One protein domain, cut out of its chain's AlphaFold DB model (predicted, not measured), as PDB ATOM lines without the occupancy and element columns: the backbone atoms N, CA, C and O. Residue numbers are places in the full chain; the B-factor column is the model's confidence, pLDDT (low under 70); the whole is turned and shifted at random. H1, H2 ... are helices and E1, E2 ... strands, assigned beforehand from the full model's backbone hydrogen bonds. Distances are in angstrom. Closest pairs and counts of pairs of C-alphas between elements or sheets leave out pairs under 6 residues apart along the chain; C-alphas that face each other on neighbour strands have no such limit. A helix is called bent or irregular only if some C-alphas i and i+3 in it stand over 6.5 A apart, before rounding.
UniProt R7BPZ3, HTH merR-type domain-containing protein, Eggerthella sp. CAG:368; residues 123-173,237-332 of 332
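Overview. This is residues 123 to 173 and 237 to 332 of the 332 residues of the protein "HTH merR-type domain-containing protein" of Eggerthella sp. CAG:368 (UniProt R7BPZ3). One strongly twisted sheet of seven strands folds back on itself into two leaves: a small one of the short strands E4 and E1, and a large one of E2 and the long, bent strands E6, E7 and E5, with E3 as the hinge. H4 packs on the long strands, H1 is over E3, H2 is beside E3, and H3 joins the sheet's edge strands E4 and E5. There are 147 printed residues, with four named helices and seven named strands in the order E1 H1 E2 E3 H2 E4 H3 E5 H4 E6 E7; the sheet runs E4 E1 E3 E2 E6 E7 E5, all antiparallel. The class is mixed, helices and strands, and the whole is compact, with a radius of gyration of the C-alphas of 14.9 A and spans of 43 by 39 by 25 A.

Arrangement. Residues 124 to 125 pair, antiparallel, with residues 274 to 275 of E5, residues 272 to 281. After E1, residues 132 to 135, comes H1, residues 141 to 149. E2, residues 154 to 159, and E3, residues 166 to 172, form a hairpin, with N 157 and O 167 3.0 A apart. H1 is on the sheet and runs across the strands, at 79 degrees to E3 on the local plane. E1 is the antiparallel neighbour of E3, with N 134 and O 170 2.9 A apart. H2, residues 239 to 247, stands at the sheet's level; its closest C-alphas to E3 are those of Ala 240 and Met 166, 4.8 A. E4, residues 259 to 262, is antiparallel to E1, with N 133 and O 261 2.9 A apart. H3, residues 263 to 268, is on the sheet but over none of its strands. H4, residues 291 to 299, is on the sheet; its closest C-alphas to E6, residues 303 to 314, are those of Phe 294 and Pro 304, 6.0 A. E6 and E7, residues 320 to 331, form a hairpin, with N 310 and O 325 2.8 A apart. E2 and E6 are antiparallel, with N 158 and O 307 2.9 A apart, as are E7 and E5, with N 276 and O 326 2.8 A apart. E1, H1, E2, with E3 between the two strands in the sheet, and E5, H4, E6, with E7 between the two strands, are split strand-helix-strand units, two strands of one sheet that are not neighbours with a helix between them along the chain, each with a right-handed crossover. In the four helices every O i to N i+4 pair is within hydrogen-bond range.

Along the chain. E1 begins at C-alpha 132 (25.868, 24.973, -4.200). E5 is 28.0 A long and bends by 51 degrees at residue 276, E6 is 29.9 A and bends by 58 degrees at residue 306, and E7 is 30.3 A and bends by 60 degrees at residue 323. E7 ends at C-alpha 331 (29.279, 18.957, 13.699).

Size, cuts and confidence. The C-alphas farthest apart, of Asp 254 and Lys 299, are 44.3 A apart. Residues 174 to 236 are not printed; C-alphas 173 and 237 are 27.5 A apart across this cut. The link from H2 to E4 is long, 11 residues. Confidence is under 70 at residues 173, 237 to 245, 249 to 256 and 281 to 286; the mean pLDDT of the printed part is 83.2.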
ATOM      1  N   VAL A 123      17.267  31.096  16.156       87.56
ATOM      2  CA  VAL A 123      17.953  30.025  15.422       87.56
ATOM      3  C   VAL A 123      17.188  28.711  15.545       87.56
ATOM      4  O   VAL A 123      16.811  28.317  16.648       87.56
ATOM      5  N   ARG A 124      17.007  27.999  14.430       89.75
ATOM      6  CA  ARG A 124      16.362  26.676  14.399       89.75
ATOM      7  C   ARG A 124      17.038  25.739  13.413       89.75
ATOM      8  O   ARG A 124      17.704  26.189  12.489       89.75
ATOM      9  N   GLU A 125      16.866  24.436  13.594       91.75
ATOM     10  CA  GLU A 125      17.379  23.454  12.638       91.75
ATOM     11  C   GLU A 125      16.621  23.560  11.307       91.75
ATOM     12  O   GLU A 125      15.389  23.546  11.283       91.75
ATOM     13  N   ALA A 126      17.354  23.694  10.201       91.38
ATOM     14  CA  ALA A 126      16.779  23.772   8.862       91.38
ATOM     15  C   ALA A 126      17.822  23.435   7.794       91.38
ATOM     16  O   ALA A 126      18.934  23.963   7.803       91.38
ATOM     17  N   VAL A 127      17.429  22.617   6.817       89.56
ATOM     18  CA  VAL A 127      18.271  22.306   5.658       89.56
ATOM     19  C   VAL A 127      18.360  23.532   4.733       89.56
ATOM     20  O   VAL A 127      17.322  24.134   4.428       89.56
ATOM     21  N   PRO A 128      19.557  23.913   4.248       90.31
ATOM     22  CA  PRO A 128      19.706  25.027   3.322       90.31
ATOM     23  C   PRO A 128      18.928  24.784   2.034       90.31
ATOM     24  O   PRO A 128      19.021  23.709   1.441       90.31
ATOM     25  N   ILE A 129      18.181  25.790   1.572       86.38
ATOM     26  CA  ILE A 129      17.471  25.711   0.283       86.38
ATOM     27  C   ILE A 129      18.449  25.736  -0.898       86.38
ATOM     28  O   ILE A 129      18.160  25.171  -1.949       86.38
ATOM     29  N   ILE A 130      19.612  26.356  -0.698       88.50
ATOM     30  CA  ILE A 130      20.694  26.444  -1.673       88.50
ATOM     31  C   ILE A 130      21.388  25.085  -1.812       88.50
ATOM     32  O   ILE A 130      21.542  24.347  -0.839       88.50
ATOM     33  N   THR A 131      21.796  24.743  -3.030       89.25
ATOM     34  CA  THR A 131      22.460  23.464  -3.323       89.25
ATOM     35  C   THR A 131      23.968  23.601  -3.421       89.25
ATOM     36  O   THR A 131      24.680  22.687  -3.016       89.25
ATOM     37  N   ARG A 132      24.451  24.734  -3.937       91.06
ATOM     38  CA  ARG A 132      25.868  24.973  -4.200       91.06
ATOM     39  C   ARG A 132      26.223  26.446  -4.056       91.06
ATOM     40  O   ARG A 132      25.400  27.313  -4.357       91.06
ATOM     41  N   LEU A 133      27.450  26.694  -3.613       92.50
ATOM     42  CA  LEU A 133      28.045  28.011  -3.460       92.50
ATOM     43  C   LEU A 133      29.355  28.080  -4.244       92.50
ATOM     44  O   LEU A 133      30.241  27.247  -4.046       92.50
ATOM     45  N   ASN A 134      29.487  29.096  -5.086       91.12
ATOM     46  CA  ASN A 134      30.658  29.320  -5.924       91.12
ATOM     47  C   ASN A 134      31.340  30.635  -5.550       91.12
ATOM     48  O   ASN A 134      30.660  31.619  -5.254       91.12
ATOM     49  N   ALA A 135      32.669  30.675  -5.587       89.44
ATOM     50  CA  ALA A 135      33.424  31.899  -5.361       89.44
ATOM     51  C   ALA A 135      33.099  32.939  -6.440       89.44
ATOM     52  O   ALA A 135      33.050  32.630  -7.633       89.44
ATOM     53  N   TYR A 136      32.878  34.180  -6.014       87.69
ATOM     54  CA  TYR A 136      32.651  35.290  -6.928       87.69
ATOM     55  C   TYR A 136      33.989  35.824  -7.451       87.69
ATOM     56  O   TYR A 136      34.821  36.279  -6.681       87.69
ATOM     57  N   ASN A 137      34.181  35.814  -8.766       84.50
ATOM     58  CA  ASN A 137      35.309  36.433  -9.444       84.50
ATOM     59  C   ASN A 137      34.938  37.864  -9.883       84.50
ATOM     60  O   ASN A 137      34.165  38.022 -10.838       84.50
ATOM     61  N   PRO A 138      35.518  38.914  -9.265       80.88
ATOM     62  CA  PRO A 138      35.216  40.300  -9.609       80.88
ATOM     63  C   PRO A 138      35.537  40.677 -11.055       80.88
ATOM     64  O   PRO A 138      34.936  41.623 -11.565       80.88
ATOM     65  N   GLU A 139      36.448  39.962 -11.720       83.12
ATOM     66  CA  GLU A 139      36.810  40.196 -13.121       83.12
ATOM     67  C   GLU A 139      35.785  39.607 -14.100       83.12
ATOM     68  O   GLU A 139      35.642  40.094 -15.227       83.12
ATOM     69  N   SER A 140      34.974  38.638 -13.664       82.00
ATOM     70  CA  SER A 140      33.938  38.046 -14.507       82.00
ATOM     71  C   SER A 140      32.793  39.035 -14.752       82.00
ATOM     72  O   SER A 140      32.009  39.383 -13.863       82.00
ATOM     73  N   GLN A 141      32.651  39.500 -15.998       79.94
ATOM     74  CA  GLN A 141      31.519  40.349 -16.397       79.94
ATOM     75  C   GLN A 141      30.175  39.627 -16.259       79.94
ATOM     76  O   GLN A 141      29.192  40.241 -15.842       79.94
ATOM     77  N   TRP A 142      30.139  38.331 -16.566       80.69
ATOM     78  CA  TRP A 142      28.927  37.525 -16.469       80.69
ATOM     79  C   TRP A 142      28.432  37.417 -15.020       80.69
ATOM     80  O   TRP A 142      27.267  37.719 -14.751       80.69
ATOM     81  N   GLN A 143      29.323  37.101 -14.072       83.44
ATOM     82  CA  GLN A 143      28.955  37.013 -12.654       83.44
ATOM     83  C   GLN A 143      28.494  38.370 -12.100       83.44
ATOM     84  O   GLN A 143      27.488  38.443 -11.395       83.44
ATOM     85  N   ARG A 144      29.154  39.471 -12.491       82.94
ATOM     86  CA  ARG A 144      28.699  40.832 -12.150       82.94
ATOM     87  C   ARG A 144      27.282  41.108 -12.651       82.94
ATOM     88  O   ARG A 144      26.446  41.591 -11.891       82.94
ATOM     89  N   LYS A 145      26.999  40.790 -13.920       80.31
ATOM     90  CA  LYS A 145      25.683  41.014 -14.539       80.31
ATOM     91  C   LYS A 145      24.588  40.233 -13.807       80.31
ATOM     92  O   LYS A 145      23.516  40.789 -13.571       80.31
ATOM     93  N   ILE A 146      24.858  38.987 -13.414       80.94
ATOM     94  CA  ILE A 146      23.875  38.139 -12.726       80.94
ATOM     95  C   ILE A 146      23.574  38.645 -11.308       80.94
ATOM     96  O   ILE A 146      22.407  38.774 -10.948       80.94
ATOM     97  N   LEU A 147      24.601  39.023 -10.540       82.75
ATOM     98  CA  LEU A 147      24.454  39.483  -9.153       82.75
ATOM     99  C   LEU A 147      23.784  40.859  -9.044       82.75
ATOM    100  O   LEU A 147      23.036  41.112  -8.104       82.75
ATOM    101  N   VAL A 148      24.018  41.750 -10.012       80.50
ATOM    102  CA  VAL A 148      23.347  43.062 -10.063       80.50
ATOM    103  C   VAL A 148      21.864  42.920 -10.420       80.50
ATOM    104  O   VAL A 148      21.036  43.685  -9.927       80.50
ATOM    105  N   ARG A 149      21.512  41.947 -11.269       77.81
ATOM    106  CA  ARG A 149      20.120  41.690 -11.674       77.81
ATOM    107  C   ARG A 149      19.320  40.982 -10.582       77.81
ATOM    108  O   ARG A 149      18.152  41.323 -10.358       77.81
ATOM    109  N   ASP A 150      19.966  40.048  -9.892       80.06
ATOM    110  CA  ASP A 150      19.396  39.271  -8.801       80.06
ATOM    111  C   ASP A 150      20.345  39.231  -7.598       80.06
ATOM    112  O   ASP A 150      21.201  38.356  -7.455       80.06
ATOM    113  N   MET A 151      20.151  40.187  -6.688       82.06
ATOM    114  CA  MET A 151      20.929  40.273  -5.451       82.06
ATOM    115  C   MET A 151      20.749  39.050  -4.550       82.06
ATOM    116  O   MET A 151      21.593  38.800  -3.700       82.06
ATOM    117  N   GLN A 152      19.689  38.262  -4.722       83.88
ATOM    118  CA  GLN A 152      19.485  37.045  -3.939       83.88
ATOM    119  C   GLN A 152      20.291  35.872  -4.477       83.88
ATOM    120  O   GLN A 152      20.185  34.765  -3.963       83.88
ATOM    121  N   ARG A 153      21.113  36.074  -5.506       87.88
ATOM    122  CA  ARG A 153      22.205  35.150  -5.805       87.88
ATOM    123  C   ARG A 153      23.417  35.406  -4.924       87.88
ATOM    124  O   ARG A 153      24.239  34.511  -4.793       87.88
ATOM    125  N   TYR A 154      23.526  36.581  -4.308       90.12
ATOM    126  CA  TYR A 154      24.679  36.945  -3.497       90.12
ATOM    127  C   TYR A 154      24.673  36.231  -2.147       90.12
ATOM    128  O   TYR A 154      23.669  36.206  -1.424       90.12
ATOM    129  N   ALA A 155      25.829  35.695  -1.783       92.19
ATOM    130  CA  ALA A 155      26.054  35.077  -0.494       92.19
ATOM    131  C   ALA A 155      27.499  35.286  -0.033       92.19
ATOM    132  O   ALA A 155      28.402  35.585  -0.817       92.19
ATOM    133  N   LEU A 156      27.724  35.098   1.261       92.38
ATOM    134  CA  LEU A 156      29.045  35.089   1.869       92.38
ATOM    135  C   LEU A 156      29.294  33.733   2.509       92.38
ATOM    136  O   LEU A 156      28.456  33.250   3.273       92.38
ATOM    137  N   PHE A 157      30.460  33.160   2.240       93.25
ATOM    138  CA  PHE A 157      30.982  32.042   3.016       93.25
ATOM    139  C   PHE A 157      31.854  32.572   4.156       93.25
ATOM    140  O   PHE A 157      32.696  33.445   3.942       93.25
ATOM    141  N   ILE A 158      31.642  32.062   5.366       92.62
ATOM    142  CA  ILE A 158      32.285  32.546   6.589       92.62
ATOM    143  C   ILE A 158      32.779  31.338   7.384       92.62
ATOM    144  O   ILE A 158      31.975  30.526   7.836       92.62
ATOM    145  N   ASP A 159      34.090  31.218   7.578       90.94
ATOM    146  CA  ASP A 159      34.675  30.155   8.405       90.94
ATOM    147  C   ASP A 159      34.437  30.457   9.894       90.94
ATOM    148  O   ASP A 159      34.638  31.588  10.344       90.94
ATOM    149  N   ALA A 160      34.014  29.464  10.682       90.00
ATOM    150  CA  ALA A 160      33.785  29.654  12.114       90.00
ATOM    151  C   ALA A 160      35.076  29.940  12.906       90.00
ATOM    152  O   ALA A 160      35.005  30.544  13.978       90.00
ATOM    153  N   LYS A 161      36.247  29.536  12.392       88.19
ATOM    154  CA  LYS A 161      37.564  29.827  12.985       88.19
ATOM    155  C   LYS A 161      37.982  31.277  12.772       88.19
ATOM    156  O   LYS A 161      38.534  31.877  13.688       88.19
ATOM    157  N   ASN A 162      37.658  31.842  11.604       86.19
ATOM    158  CA  ASN A 162      37.982  33.222  11.233       86.19
ATOM    159  C   ASN A 162      36.721  33.990  10.770       86.19
ATOM    160  O   ASN A 162      36.612  34.317   9.586       86.19
ATOM    161  N   PRO A 163      35.773  34.327  11.669       83.25
ATOM    162  CA  PRO A 163      34.492  34.936  11.282       83.25
ATOM    163  C   PRO A 163      34.601  36.314  10.615       83.25
ATOM    164  O   PRO A 163      33.689  36.734   9.905       83.25
ATOM    165  N   ASP A 164      35.709  37.023  10.842       79.88
ATOM    166  CA  ASP A 164      35.979  38.331  10.238       79.88
ATOM    167  C   ASP A 164      36.467  38.233   8.783       79.88
ATOM    168  O   ASP A 164      36.483  39.234   8.060       79.88
ATOM    169  N   GLU A 165      36.851  37.035   8.339       81.31
ATOM    170  CA  GLU A 165      37.340  36.767   6.994       81.31
ATOM    171  C   GLU A 165      36.259  36.084   6.150       81.31
ATOM    172  O   GLU A 165      36.084  34.865   6.182       81.31
ATOM    173  N   MET A 166      35.548  36.884   5.361       87.31
ATOM    174  CA  MET A 166      34.418  36.435   4.544       87.31
ATOM    175  C   MET A 166      34.851  36.246   3.091       87.31
ATOM    176  O   MET A 166      35.692  36.993   2.602       87.31
ATOM    177  N   ILE A 167      34.265  35.278   2.391       88.56
ATOM    178  CA  ILE A 167      34.498  35.056   0.960       88.56
ATOM    179  C   ILE A 167      33.211  35.411   0.219       88.56
ATOM    180  O   ILE A 167      32.156  34.826   0.479       88.56
ATOM    181  N   GLU A 168      33.293  36.377  -0.696       90.56
ATOM    182  CA  GLU A 168      32.179  36.701  -1.586       90.56
ATOM    183  C   GLU A 168      31.887  35.550  -2.543       90.56
ATOM    184  O   GLU A 168      32.789  34.951  -3.135       90.56
ATOM    185  N   SER A 169      30.605  35.244  -2.691       90.62
ATOM    186  CA  SER A 169      30.153  34.061  -3.404       90.62
ATOM    187  C   SER A 169      28.768  34.255  -4.006       90.62
ATOM    188  O   SER A 169      28.060  35.223  -3.707       90.62
ATOM    189  N   TYR A 170      28.376  33.326  -4.867       90.56
ATOM    190  CA  TYR A 170      27.033  33.276  -5.416       90.56
ATOM    191  C   TYR A 170      26.465  31.861  -5.395       90.56
ATOM    192  O   TYR A 170      27.204  30.874  -5.436       90.56
ATOM    193  N   VAL A 171      25.142  31.769  -5.299       88.94
ATOM    194  CA  VAL A 171      24.429  30.490  -5.247       88.94
ATOM    195  C   VAL A 171      23.997  30.056  -6.643       88.94
ATOM    196  O   VAL A 171      23.450  30.853  -7.409       88.94
ATOM    197  N   ASP A 172      24.217  28.781  -6.963       74.88
ATOM    198  CA  ASP A 172      23.601  28.170  -8.139       74.88
ATOM    199  C   ASP A 172      22.164  27.804  -7.779       74.88
ATOM    200  O   ASP A 172      21.915  26.938  -6.935       74.88
ATOM    201  N   TYR A 173      21.208  28.453  -8.431       59.16
ATOM    202  CA  TYR A 173      19.854  27.930  -8.475       59.16
ATOM    203  C   TYR A 173      19.782  26.830  -9.551       59.16
ATOM    204  O   TYR A 173      20.493  26.914 -10.556       59.16
ATOM    205  N   GLN A 237      38.875  48.477  -1.483       49.72
ATOM    206  CA  GLN A 237      38.381  47.113  -1.654       49.72
ATOM    207  C   GLN A 237      37.979  46.558  -0.279       49.72
ATOM    208  O   GLN A 237      38.635  46.837   0.729       49.72
ATOM    209  N   SER A 238      36.867  45.822  -0.206       56.69
ATOM    210  CA  SER A 238      36.448  45.193   1.052       56.69
ATOM    211  C   SER A 238      37.433  44.074   1.422       56.69
ATOM    212  O   SER A 238      37.994  43.429   0.543       56.69
ATOM    213  N   ARG A 239      37.634  43.801   2.721       59.97
ATOM    214  CA  ARG A 239      38.479  42.670   3.166       59.97
ATOM    215  C   ARG A 239      38.006  41.325   2.599       59.97
ATOM    216  O   ARG A 239      38.829  40.457   2.340       59.97
ATOM    217  N   ALA A 240      36.699  41.186   2.375       60.00
ATOM    218  CA  ALA A 240      36.120  40.001   1.760       60.00
ATOM    219  C   ALA A 240      36.533  39.842   0.289       60.00
ATOM    220  O   ALA A 240      36.936  38.761  -0.121       60.00
ATOM    221  N   LEU A 241      36.514  40.938  -0.481       57.72
ATOM    222  CA  LEU A 241      36.988  40.958  -1.868       57.72
ATOM    223  C   LEU A 241      38.464  40.572  -1.976       57.72
ATOM    224  O   LEU A 241      38.817  39.835  -2.887       57.72
ATOM    225  N   VAL A 242      39.304  41.041  -1.046       60.12
ATOM    226  CA  VAL A 242      40.738  40.708  -1.023       60.12
ATOM    227  C   VAL A 242      40.934  39.201  -0.849       60.12
ATOM    228  O   VAL A 242      41.553  38.574  -1.694       60.12
ATOM    229  N   LYS A 243      40.300  38.585   0.155       67.44
ATOM    230  CA  LYS A 243      40.425  37.136   0.381       67.44
ATOM    231  C   LYS A 243      39.856  36.301  -0.769       67.44
ATOM    232  O   LYS A 243      40.397  35.250  -1.104       67.44
ATOM    233  N   THR A 244      38.760  36.751  -1.380       66.00
ATOM    234  CA  THR A 244      38.231  36.093  -2.578       66.00
ATOM    235  C   THR A 244      39.213  36.194  -3.746       66.00
ATOM    236  O   THR A 244      39.376  35.220  -4.470       66.00
ATOM    237  N   GLN A 245      39.894  37.332  -3.924       69.38
ATOM    238  CA  GLN A 245      40.931  37.492  -4.946       69.38
ATOM    239  C   GLN A 245      42.150  36.603  -4.675       69.38
ATOM    240  O   GLN A 245      42.594  35.947  -5.611       69.38
ATOM    241  N   ASP A 246      42.603  36.494  -3.422       72.94
ATOM    242  CA  ASP A 246      43.705  35.605  -3.021       72.94
ATOM    243  C   ASP A 246      43.408  34.136  -3.400       72.94
ATOM    244  O   ASP A 246      44.251  33.418  -3.932       72.94
ATOM    245  N   LEU A 247      42.161  33.684  -3.203       72.25
ATOM    246  CA  LEU A 247      41.713  32.338  -3.595       72.25
ATOM    247  C   LEU A 247      41.647  32.127  -5.115       72.25
ATOM    248  O   LEU A 247      41.623  30.987  -5.583       72.25
ATOM    249  N   LEU A 248      41.575  33.215  -5.880       72.69
ATOM    250  CA  LEU A 248      41.388  33.225  -7.326       72.69
ATOM    251  C   LEU A 248      42.646  33.671  -8.088       72.69
ATOM    252  O   LEU A 248      42.568  33.802  -9.307       72.69
ATOM    253  N   GLU A 249      43.800  33.853  -7.425       62.03
ATOM    254  CA  GLU A 249      45.055  34.385  -8.003       62.03
ATOM    255  C   GLU A 249      45.537  33.667  -9.280       62.03
ATOM    256  O   GLU A 249      46.337  34.208 -10.046       62.03
ATOM    257  N   HIS A 250      45.047  32.454  -9.540       59.41
ATOM    258  CA  HIS A 250      45.396  31.649 -10.713       59.41
ATOM    259  C   HIS A 250      44.203  31.289 -11.615       59.41
ATOM    260  O   HIS A 250      44.389  30.567 -12.596       59.41
ATOM    261  N   GLN A 251      42.990  31.776 -11.319       55.97
ATOM    262  CA  GLN A 251      41.811  31.520 -12.148       55.97
ATOM    263  C   GLN A 251      41.637  32.581 -13.238       55.97
ATOM    264  O   GLN A 251      41.500  33.775 -12.969       55.97
ATOM    265  N   THR A 252      41.569  32.140 -14.495       56.84
ATOM    266  CA  THR A 252      41.149  32.992 -15.617       56.84
ATOM    267  C   THR A 252      39.620  33.029 -15.722       56.84
ATOM    268  O   THR A 252      38.931  32.131 -15.239       56.84
ATOM    269  N   SER A 253      39.063  34.058 -16.376       56.16
ATOM    270  CA  SER A 253      37.603  34.235 -16.517       56.16
ATOM    271  C   SER A 253      36.883  33.072 -17.229       56.16
ATOM    272  O   SER A 253      35.661  32.985 -17.114       56.16
ATOM    273  N   ASP A 254      37.611  32.210 -17.947       57.16
ATOM    274  CA  ASP A 254      37.064  31.088 -18.727       57.16
ATOM    275  C   ASP A 254      37.095  29.742 -17.978       57.16
ATOM    276  O   ASP A 254      36.622  28.728 -18.495       57.16
ATOM    277  N   GLN A 255      37.650  29.693 -16.761       65.25
ATOM    278  CA  GLN A 255      37.657  28.477 -15.945       65.25
ATOM    279  C   GLN A 255      36.332  28.276 -15.200       65.25
ATOM    280  O   GLN A 255      35.619  29.226 -14.873       65.25
ATOM    281  N   ALA A 256      36.012  27.011 -14.905       69.25
ATOM    282  CA  ALA A 256      34.872  26.681 -14.059       69.25
ATOM    283  C   ALA A 256      35.019  27.368 -12.685       69.25
ATOM    284  O   ALA A 256      36.115  27.358 -12.110       69.25
ATOM    285  N   PRO A 257      33.938  27.965 -12.155       78.62
ATOM    286  CA  PRO A 257      34.005  28.706 -10.907       78.62
ATOM    287  C   PRO A 257      34.405  27.776  -9.757       78.62
ATOM    288  O   PRO A 257      33.955  26.631  -9.681       78.62
ATOM    289  N   LEU A 258      35.256  28.272  -8.856       85.56
ATOM    290  CA  LEU A 258      35.666  27.535  -7.663       85.56
ATOM    291  C   LEU A 258      34.446  27.249  -6.774       85.56
ATOM    292  O   LEU A 258      33.814  28.174  -6.261       85.56
ATOM    293  N   VAL A 259      34.139  25.969  -6.564       89.38
ATOM    294  CA  VAL A 259      33.065  25.536  -5.662       89.38
ATOM    295  C   VAL A 259      33.554  25.656  -4.220       89.38
ATOM    296  O   VAL A 259      34.501  24.981  -3.825       89.38
ATOM    297  N   LEU A 260      32.900  26.506  -3.433       90.88
ATOM    298  CA  LEU A 260      33.213  26.713  -2.016       90.88
ATOM    299  C   LEU A 260      32.438  25.755  -1.111       90.88
ATOM    300  O   LEU A 260      32.912  25.389  -0.040       90.88
ATOM    301  N   TRP A 261      31.224  25.384  -1.521       94.12
ATOM    302  CA  TRP A 261      30.325  24.573  -0.709       94.12
ATOM    303  C   TRP A 261      29.306  23.836  -1.580       94.12
ATOM    304  O   TRP A 261      28.788  24.393  -2.551       94.12
ATOM    305  N   ASP A 262      28.983  22.600  -1.207       93.31
ATOM    306  CA  ASP A 262      27.968  21.772  -1.860       93.31
ATOM    307  C   ASP A 262      27.158  21.010  -0.804       93.31
ATOM    308  O   ASP A 262      27.709  20.308   0.045       93.31
ATOM    309  N   ARG A 263      25.829  21.153  -0.846       93.19
ATOM    310  CA  ARG A 263      24.931  20.626   0.189       93.19
ATOM    311  C   ARG A 263      25.011  19.111   0.323       93.19
ATOM    312  O   ARG A 263      24.943  18.606   1.440       93.19
ATOM    313  N   ALA A 264      25.094  18.394  -0.798       92.69
ATOM    314  CA  ALA A 264      25.085  16.933  -0.788       92.69
ATOM    315  C   ALA A 264      26.349  16.408  -0.103       92.69
ATOM    316  O   ALA A 264      26.253  15.624   0.840       92.69
ATOM    317  N   SER A 265      27.504  16.965  -0.481       93.38
ATOM    318  CA  SER A 265      28.798  16.653   0.140       93.38
ATOM    319  C   SER A 265      28.799  16.882   1.656       93.38
ATOM    320  O   SER A 265      29.417  16.138   2.411       93.38
ATOM    321  N   GLU A 266      28.124  17.926   2.131       95.00
ATOM    322  CA  GLU A 266      28.100  18.278   3.555       95.00
ATOM    323  C   GLU A 266      27.135  17.406   4.364       95.00
ATOM    324  O   GLU A 266      27.450  17.015   5.489       95.00
ATOM    325  N   ILE A 267      25.997  17.027   3.776       93.12
ATOM    326  CA  ILE A 267      25.090  16.034   4.368       93.12
ATOM    327  C   ILE A 267      25.800  14.680   4.504       93.12
ATOM    328  O   ILE A 267      25.688  14.044   5.550       93.12
ATOM    329  N   GLU A 268      26.569  14.259   3.496       94.62
ATOM    330  CA  GLU A 268      27.358  13.017   3.537       94.62
ATOM    331  C   GLU A 268      28.412  13.025   4.653       94.62
ATOM    332  O   GLU A 268      28.639  12.004   5.300       94.62
ATOM    333  N   LYS A 269      29.000  14.191   4.951       94.19
ATOM    334  CA  LYS A 269      29.908  14.387   6.096       94.19
ATOM    335  C   LYS A 269      29.191  14.398   7.455       94.19
ATOM    336  O   LYS A 269      29.849  14.524   8.485       94.19
ATOM    337  N   GLY A 270      27.861  14.293   7.483       94.19
ATOM    338  CA  GLY A 270      27.057  14.313   8.707       94.19
ATOM    339  C   GLY A 270      26.863  15.707   9.308       94.19
ATOM    340  O   GLY A 270      26.558  15.820  10.499       94.19
ATOM    341  N   VAL A 271      27.041  16.768   8.515       95.94
ATOM    342  CA  VAL A 271      26.844  18.148   8.973       95.94
ATOM    343  C   VAL A 271      25.362  18.412   9.222       95.94
ATOM    344  O   VAL A 271      24.503  18.121   8.387       95.94
ATOM    345  N   ARG A 272      25.056  19.000  10.383       95.19
ATOM    346  CA  ARG A 272      23.718  19.511  10.706       95.19
ATOM    347  C   ARG A 272      23.644  20.997  10.418       95.19
ATOM    348  O   ARG A 272      24.617  21.722  10.617       95.19
ATOM    349  N   PHE A 273      22.473  21.452   9.993       95.12
ATOM    350  CA  PHE A 273      22.274  22.829   9.567       95.12
ATOM    351  C   PHE A 273      21.275  23.552  10.449       95.12
ATOM    352  O   PHE A 273      20.172  23.066  10.695       95.12
ATOM    353  N   PHE A 274      21.647  24.756  10.855       93.44
ATOM    354  CA  PHE A 274      20.771  25.660  11.581       93.44
ATOM    355  C   PHE A 274      20.595  26.936  10.782       93.44
ATOM    356  O   PHE A 274      21.571  27.481  10.281       93.44
ATOM    357  N   GLU A 275      19.367  27.421  10.659       93.56
ATOM    358  CA  GLU A 275      19.102  28.725  10.081       93.56
ATOM    359  C   GLU A 275      18.921  29.792  11.154       93.56
ATOM    360  O   GLU A 275      18.362  29.544  12.221       93.56
ATOM    361  N   GLY A 276      19.353  31.001  10.832       92.00
ATOM    362  CA  GLY A 276      19.134  32.196  11.625       92.00
ATOM    363  C   GLY A 276      19.194  33.442  10.756       92.00
ATOM    364  O   GLY A 276      19.183  33.375   9.524       92.00
ATOM    365  N   VAL A 277      19.275  34.592  11.413       92.12
ATOM    366  CA  VAL A 277      19.372  35.892  10.756       92.12
ATOM    367  C   VAL A 277      20.610  36.632  11.236       92.12
ATOM    368  O   VAL A 277      20.950  36.602  12.418       92.12
ATOM    369  N   ALA A 278      21.279  37.302  10.308       90.75
ATOM    370  CA  ALA A 278      22.339  38.247  10.612       90.75
ATOM    371  C   ALA A 278      22.196  39.485   9.733       90.75
ATOM    372  O   ALA A 278      21.476  39.486   8.735       90.75
ATOM    373  N   PHE A 279      22.900  40.542  10.111       88.12
ATOM    374  CA  PHE A 279      22.743  41.845   9.490       88.12
ATOM    375  C   PHE A 279      24.087  42.476   9.147       88.12
ATOM    376  O   PHE A 279      25.081  42.236   9.847       88.12
ATOM    377  N   SER A 280      24.087  43.322   8.116       83.44
ATOM    378  CA  SER A 280      25.193  44.229   7.820       83.44
ATOM    379  C   SER A 280      25.139  45.508   8.662       83.44
ATOM    380  O   SER A 280      24.068  46.040   8.978       83.44
ATOM    381  N   GLU A 281      26.319  46.019   9.019       69.50
ATOM    382  CA  GLU A 281      26.460  47.330   9.658       69.50
ATOM    383  C   GLU A 281      26.353  48.470   8.635       69.50
ATOM    384  O   GLU A 281      26.869  48.389   7.514       69.50
ATOM    385  N   TYR A 282      25.733  49.580   9.041       56.84
ATOM    386  CA  TYR A 282      25.611  50.768   8.200       56.84
ATOM    387  C   TYR A 282      26.998  51.289   7.779       56.84
ATOM    388  O   TYR A 282      27.854  51.575   8.613       56.84
ATOM    389  N   GLY A 283      27.241  51.398   6.469       55.25
ATOM    390  CA  GLY A 283      28.512  51.884   5.916       55.25
ATOM    391  C   GLY A 283      29.609  50.828   5.708       55.25
ATOM    392  O   GLY A 283      30.607  51.144   5.061       55.25
ATOM    393  N   LYS A 284      29.429  49.573   6.151       58.66
ATOM    394  CA  LYS A 284      30.343  48.451   5.854       58.66
ATOM    395  C   LYS A 284      29.669  47.467   4.898       58.66
ATOM    396  O   LYS A 284      28.902  46.609   5.311       58.66
ATOM    397  N   LYS A 285      29.968  47.582   3.599       53.34
ATOM    398  CA  LYS A 285      29.268  46.849   2.524       53.34
ATOM    399  C   LYS A 285      29.378  45.313   2.557       53.34
ATOM    400  O   LYS A 285      28.654  44.683   1.804       53.34
ATOM    401  N   VAL A 286      30.239  44.707   3.385       61.16
ATOM    402  CA  VAL A 286      30.467  43.244   3.385       61.16
ATOM    403  C   VAL A 286      30.851  42.714   4.776       61.16
ATOM    404  O   VAL A 286      31.785  41.936   4.918       61.16
ATOM    405  N   HIS A 287      30.211  43.198   5.842       71.12
ATOM    406  CA  HIS A 287      30.451  42.653   7.182       71.12
ATOM    407  C   HIS A 287      29.137  42.196   7.804       71.12
ATOM    408  O   HIS A 287      28.309  43.028   8.169       71.12
ATOM    409  N   VAL A 288      28.955  40.879   7.900       79.12
ATOM    410  CA  VAL A 288      27.779  40.232   8.490       79.12
ATOM    411  C   VAL A 288      28.123  39.708   9.880       79.12
ATOM    412  O   VAL A 288      29.030  38.896  10.043       79.12
ATOM    413  N   ARG A 289      27.381  40.150  10.899       81.44
ATOM    414  CA  ARG A 289      27.643  39.766  12.295       81.44
ATOM    415  C   ARG A 289      27.120  38.359  12.605       81.44
ATOM    416  O   ARG A 289      25.976  38.203  13.023       81.44
ATOM    417  N   THR A 290      27.961  37.339  12.427       84.31
ATOM    418  CA  THR A 290      27.623  35.920  12.672       84.31
ATOM    419  C   THR A 290      28.030  35.394  14.048       84.31
ATOM    420  O   THR A 290      27.523  34.356  14.466       84.31
ATOM    421  N   ALA A 291      28.881  36.106  14.794       84.94
ATOM    422  CA  ALA A 291      29.340  35.667  16.115       84.94
ATOM    423  C   ALA A 291      28.199  35.264  17.081       84.94
ATOM    424  O   ALA A 291      28.295  34.188  17.674       84.94
ATOM    425  N   PRO A 292      27.075  36.012  17.197       87.00
ATOM    426  CA  PRO A 292      25.964  35.601  18.062       87.00
ATOM    427  C   PRO A 292      25.348  34.251  17.674       87.00
ATOM    428  O   PRO A 292      24.901  33.502  18.540       87.00
ATOM    429  N   LEU A 293      25.343  33.932  16.378       88.75
ATOM    430  CA  LEU A 293      24.804  32.683  15.848       88.75
ATOM    431  C   LEU A 293      25.715  31.497  16.191       88.75
ATOM    432  O   LEU A 293      25.228  30.457  16.633       88.75
ATOM    433  N   PHE A 294      27.034  31.664  16.057       90.69
ATOM    434  CA  PHE A 294      28.000  30.638  16.458       90.69
ATOM    435  C   PHE A 294      27.965  30.369  17.965       90.69
ATOM    436  O   PHE A 294      27.978  29.212  18.380       90.69
ATOM    437  N   GLU A 295      27.858  31.411  18.790       88.81
ATOM    438  CA  GLU A 295      27.738  31.249  20.242       88.81
ATOM    439  C   GLU A 295      26.428  30.555  20.646       88.81
ATOM    440  O   GLU A 295      26.423  29.735  21.565       88.81
ATOM    441  N   ALA A 296      25.324  30.817  19.939       87.31
ATOM    442  CA  ALA A 296      24.069  30.095  20.148       87.31
ATOM    443  C   ALA A 296      24.202  28.596  19.817       87.31
ATOM    444  O   ALA A 296      23.749  27.762  20.601       87.31
ATOM    445  N   ALA A 297      24.872  28.247  18.712       89.00
ATOM    446  CA  ALA A 297      25.127  26.853  18.340       89.00
ATOM    447  C   ALA A 297      26.000  26.124  19.379       89.00
ATOM    448  O   ALA A 297      25.643  25.030  19.821       89.00
ATOM    449  N   LYS A 298      27.080  26.765  19.852       90.81
ATOM    450  CA  LYS A 298      27.949  26.228  20.916       90.81
ATOM    451  C   LYS A 298      27.191  25.985  22.217       90.81
ATOM    452  O   LYS A 298      27.325  24.921  22.816       90.81
ATOM    453  N   LYS A 299      26.348  26.935  22.641       89.06
ATOM    454  CA  LYS A 299      25.496  26.784  23.838       89.06
ATOM    455  C   LYS A 299      24.499  25.631  23.716       89.06
ATOM    456  O   LYS A 299      24.150  25.032  24.727       89.06
ATOM    457  N   ALA A 300      24.063  25.317  22.499       87.06
ATOM    458  CA  ALA A 300      23.206  24.172  22.209       87.06
ATOM    459  C   ALA A 300      23.975  22.838  22.085       87.06
ATOM    460  O   ALA A 300      23.359  21.816  21.788       87.06
ATOM    461  N   GLY A 301      25.294  22.832  22.324       90.75
ATOM    462  CA  GLY A 301      26.131  21.632  22.298       90.75
ATOM    463  C   GLY A 301      26.633  21.236  20.911       90.75
ATOM    464  O   GLY A 301      27.011  20.088  20.725       90.75
ATOM    465  N   TYR A 302      26.625  22.155  19.942       93.00
ATOM    466  CA  TYR A 302      27.125  21.913  18.590       93.00
ATOM    467  C   TYR A 302      28.431  22.659  18.332       93.00
ATOM    468  O   TYR A 302      28.625  23.775  18.813       93.00
ATOM    469  N   ASN A 303      29.303  22.081  17.508       94.62
ATOM    470  CA  ASN A 303      30.530  22.739  17.080       94.62
ATOM    471  C   ASN A 303      30.334  23.388  15.693       94.62
ATOM    472  O   ASN A 303      30.252  22.663  14.694       94.62
ATOM    473  N   PRO A 304      30.232  24.730  15.597       95.06
ATOM    474  CA  PRO A 304      30.061  25.409  14.317       95.06
ATOM    475  C   PRO A 304      31.328  25.297  13.461       95.06
ATOM    476  O   PRO A 304      32.432  25.564  13.930       95.06
ATOM    477  N   LEU A 305      31.155  24.929  12.192       95.25
ATOM    478  CA  LEU A 305      32.228  24.779  11.203       95.25
ATOM    479  C   LEU A 305      32.321  26.010  10.296       95.25
ATOM    480  O   LEU A 305      33.407  26.515  10.026       95.25
ATOM    481  N   TYR A 306      31.171  26.504   9.838       95.06
ATOM    482  CA  TYR A 306      31.055  27.657   8.949       95.06
ATOM    483  C   TYR A 306      29.646  28.256   9.014       95.06
ATOM    484  O   TYR A 306      28.708  27.648   9.537       95.06
ATOM    485  N   ALA A 307      29.491  29.439   8.428       94.94
ATOM    486  CA  ALA A 307      28.217  30.064   8.127       94.94
ATOM    487  C   ALA A 307      28.140  30.465   6.649       94.94
ATOM    488  O   ALA A 307      29.105  30.962   6.073       94.94
ATOM    489  N   ILE A 308      26.961  30.296   6.054       95.12
ATOM    490  CA  ILE A 308      26.618  30.827   4.735       95.12
ATOM    491  C   ILE A 308      25.593  31.930   4.944       95.12
ATOM    492  O   ILE A 308      24.448  31.644   5.292       95.12
ATOM    493  N   ALA A 309      25.999  33.183   4.751       93.69
ATOM    494  CA  ALA A 309      25.112  34.335   4.839       93.69
ATOM    495  C   ALA A 309      24.564  34.673   3.452       93.69
ATOM    496  O   ALA A 309      25.246  35.262   2.619       93.69
ATOM    497  N   HIS A 310      23.316  34.296   3.206       92.06
ATOM    498  CA  HIS A 310      22.612  34.488   1.945       92.06
ATOM    499  C   HIS A 310      21.745  35.740   2.001       92.06
ATOM    500  O   HIS A 310      20.961  35.918   2.938       92.06
ATOM    501  N   PHE A 311      21.921  36.639   1.032       89.12
ATOM    502  CA  PHE A 311      21.217  37.917   1.029       89.12
ATOM    503  C   PHE A 311      19.703  37.705   0.932       89.12
ATOM    504  O   PHE A 311      19.216  37.035   0.019       89.12
ATOM    505  N   LEU A 312      18.957  38.299   1.867       86.00
ATOM    506  CA  LEU A 312      17.511  38.123   1.965       86.00
ATOM    507  C   LEU A 312      16.757  39.382   1.527       86.00
ATOM    508  O   LEU A 312      15.937  39.329   0.612       86.00
ATOM    509  N   VAL A 313      17.024  40.514   2.183       86.50
ATOM    510  CA  VAL A 313      16.348  41.797   1.931       86.50
ATOM    511  C   VAL A 313      17.169  42.960   2.494       86.50
ATOM    512  O   VAL A 313      17.905  42.788   3.462       86.50
ATOM    513  N   SER A 314      17.021  44.156   1.920       84.94
ATOM    514  CA  SER A 314      17.591  45.403   2.448       84.94
ATOM    515  C   SER A 314      16.470  46.296   2.996       84.94
ATOM    516  O   SER A 314      15.531  46.611   2.264       84.94
ATOM    517  N   ALA A 315      16.542  46.671   4.274       81.31
ATOM    518  CA  ALA A 315      15.599  47.561   4.964       81.31
ATOM    519  C   ALA A 315      16.267  48.178   6.208       81.31
ATOM    520  O   ALA A 315      17.340  47.750   6.601       81.31
ATOM    521  N   ASP A 316      15.660  49.179   6.847       81.50
ATOM    522  CA  ASP A 316      16.179  49.655   8.135       81.50
ATOM    523  C   ASP A 316      15.738  48.719   9.272       81.50
ATOM    524  O   ASP A 316      14.549  48.584   9.567       81.50
ATOM    525  N   PHE A 317      16.712  48.069   9.902       75.69
ATOM    526  CA  PHE A 317      16.558  47.191  11.056       75.69
ATOM    527  C   PHE A 317      17.201  47.831  12.293       75.69
ATOM    528  O   PHE A 317      18.144  47.288  12.873       75.69
ATOM    529  N   ASN A 318      16.711  49.010  12.688       78.50
ATOM    530  CA  ASN A 318      17.230  49.798  13.814       78.50
ATOM    531  C   ASN A 318      18.726  50.140  13.653       78.50
ATOM    532  O   ASN A 318      19.547  49.819  14.518       78.50
ATOM    533  N   GLY A 319      19.095  50.765  12.530       73.56
ATOM    534  CA  GLY A 319      20.479  51.168  12.235       73.56
ATOM    535  C   GLY A 319      21.322  50.090  11.541       73.56
ATOM    536  O   GLY A 319      22.530  50.256  11.369       73.56
ATOM    537  N   GLN A 320      20.691  48.992  11.126       77.25
ATOM    538  CA  GLN A 320      21.259  47.929  10.288       77.25
ATOM    539  C   GLN A 320      20.513  47.895   8.954       77.25
ATOM    540  O   GLN A 320      19.345  48.267   8.915       77.25
ATOM    541  N   LYS A 321      21.172  47.487   7.862       75.06
ATOM    542  CA  LYS A 321      20.610  47.656   6.511       75.06
ATOM    543  C   LYS A 321      20.283  46.343   5.806       75.06
ATOM    544  O   LYS A 321      19.147  46.099   5.412       75.06
ATOM    545  N   ASP A 322      21.281  45.502   5.591       86.75
ATOM    546  CA  ASP A 322      21.086  44.292   4.800       86.75
ATOM    547  C   ASP A 322      20.867  43.116   5.740       86.75
ATOM    548  O   ASP A 322      21.660  42.872   6.646       86.75
ATOM    549  N   CYS A 323      19.762  42.414   5.534       89.06
ATOM    550  CA  CYS A 323      19.384  41.222   6.265       89.06
ATOM    551  C   CYS A 323      19.803  39.995   5.460       89.06
ATOM    552  O   CYS A 323      19.478  39.861   4.277       89.06
ATOM    553  N   TYR A 324      20.473  39.071   6.136       91.69
ATOM    554  CA  TYR A 324      20.935  37.810   5.585       91.69
ATOM    555  C   TYR A 324      20.250  36.666   6.312       91.69
ATOM    556  O   TYR A 324      20.212  36.633   7.545       91.69
ATOM    557  N   ARG A 325      19.753  35.697   5.545       92.62
ATOM    558  CA  ARG A 325      19.461  34.371   6.083       92.62
ATOM    559  C   ARG A 325      20.789  33.649   6.215       92.62
ATOM    560  O   ARG A 325      21.537  33.557   5.247       92.62
ATOM    561  N   VAL A 326      21.093  33.167   7.407       94.12
ATOM    562  CA  VAL A 326      22.365  32.504   7.678       94.12
ATOM    563  C   VAL A 326      22.117  31.036   7.935       94.12
ATOM    564  O   VAL A 326      21.332  30.714   8.821       94.12
ATOM    565  N   TRP A 327      22.806  30.160   7.207       95.38
ATOM    566  CA  TRP A 327      22.893  28.744   7.553       95.38
ATOM    567  C   TRP A 327      24.220  28.443   8.225       95.38
ATOM    568  O   TRP A 327      25.271  28.744   7.670       95.38
ATOM    569  N   ILE A 328      24.169  27.834   9.399       95.56
ATOM    570  CA  ILE A 328      25.326  27.409  10.178       95.56
ATOM    571  C   ILE A 328      25.481  25.907   9.979       95.56
ATOM    572  O   ILE A 328      24.590  25.144  10.362       95.56
ATOM    573  N   GLY A 329      26.598  25.485   9.395       95.88
ATOM    574  CA  GLY A 329      26.984  24.079   9.362       95.88
ATOM    575  C   GLY A 329      27.667  23.716  10.673       95.88
ATOM    576  O   GLY A 329      28.638  24.367  11.057       95.88
ATOM    577  N   CYS A 330      27.165  22.703  11.369       95.06
ATOM    578  CA  CYS A 330      27.729  22.236  12.630       95.06
ATOM    579  C   CYS A 330      28.038  20.741  12.589       95.06
ATOM    580  O   CYS A 330      27.263  19.955  12.037       95.06
ATOM    581  N   SER A 331      29.120  20.340  13.256       93.94
ATOM    582  CA  SER A 331      29.279  18.957  13.699       93.94
ATOM    583  C   SER A 331      28.600  18.768  15.058       93.94
ATOM    584  O   SER A 331      28.385  19.735  15.800       93.94
ATOM    585  N   LYS A 332      28.238  17.519  15.368       80.94
ATOM    586  CA  LYS A 332      27.923  17.133  16.747       80.94
ATOM    587  C   LYS A 332      29.151  17.242  17.641       80.94
ATOM    588  O   LYS A 332      30.281  17.202  17.092       80.94
TER     589      LYS A 332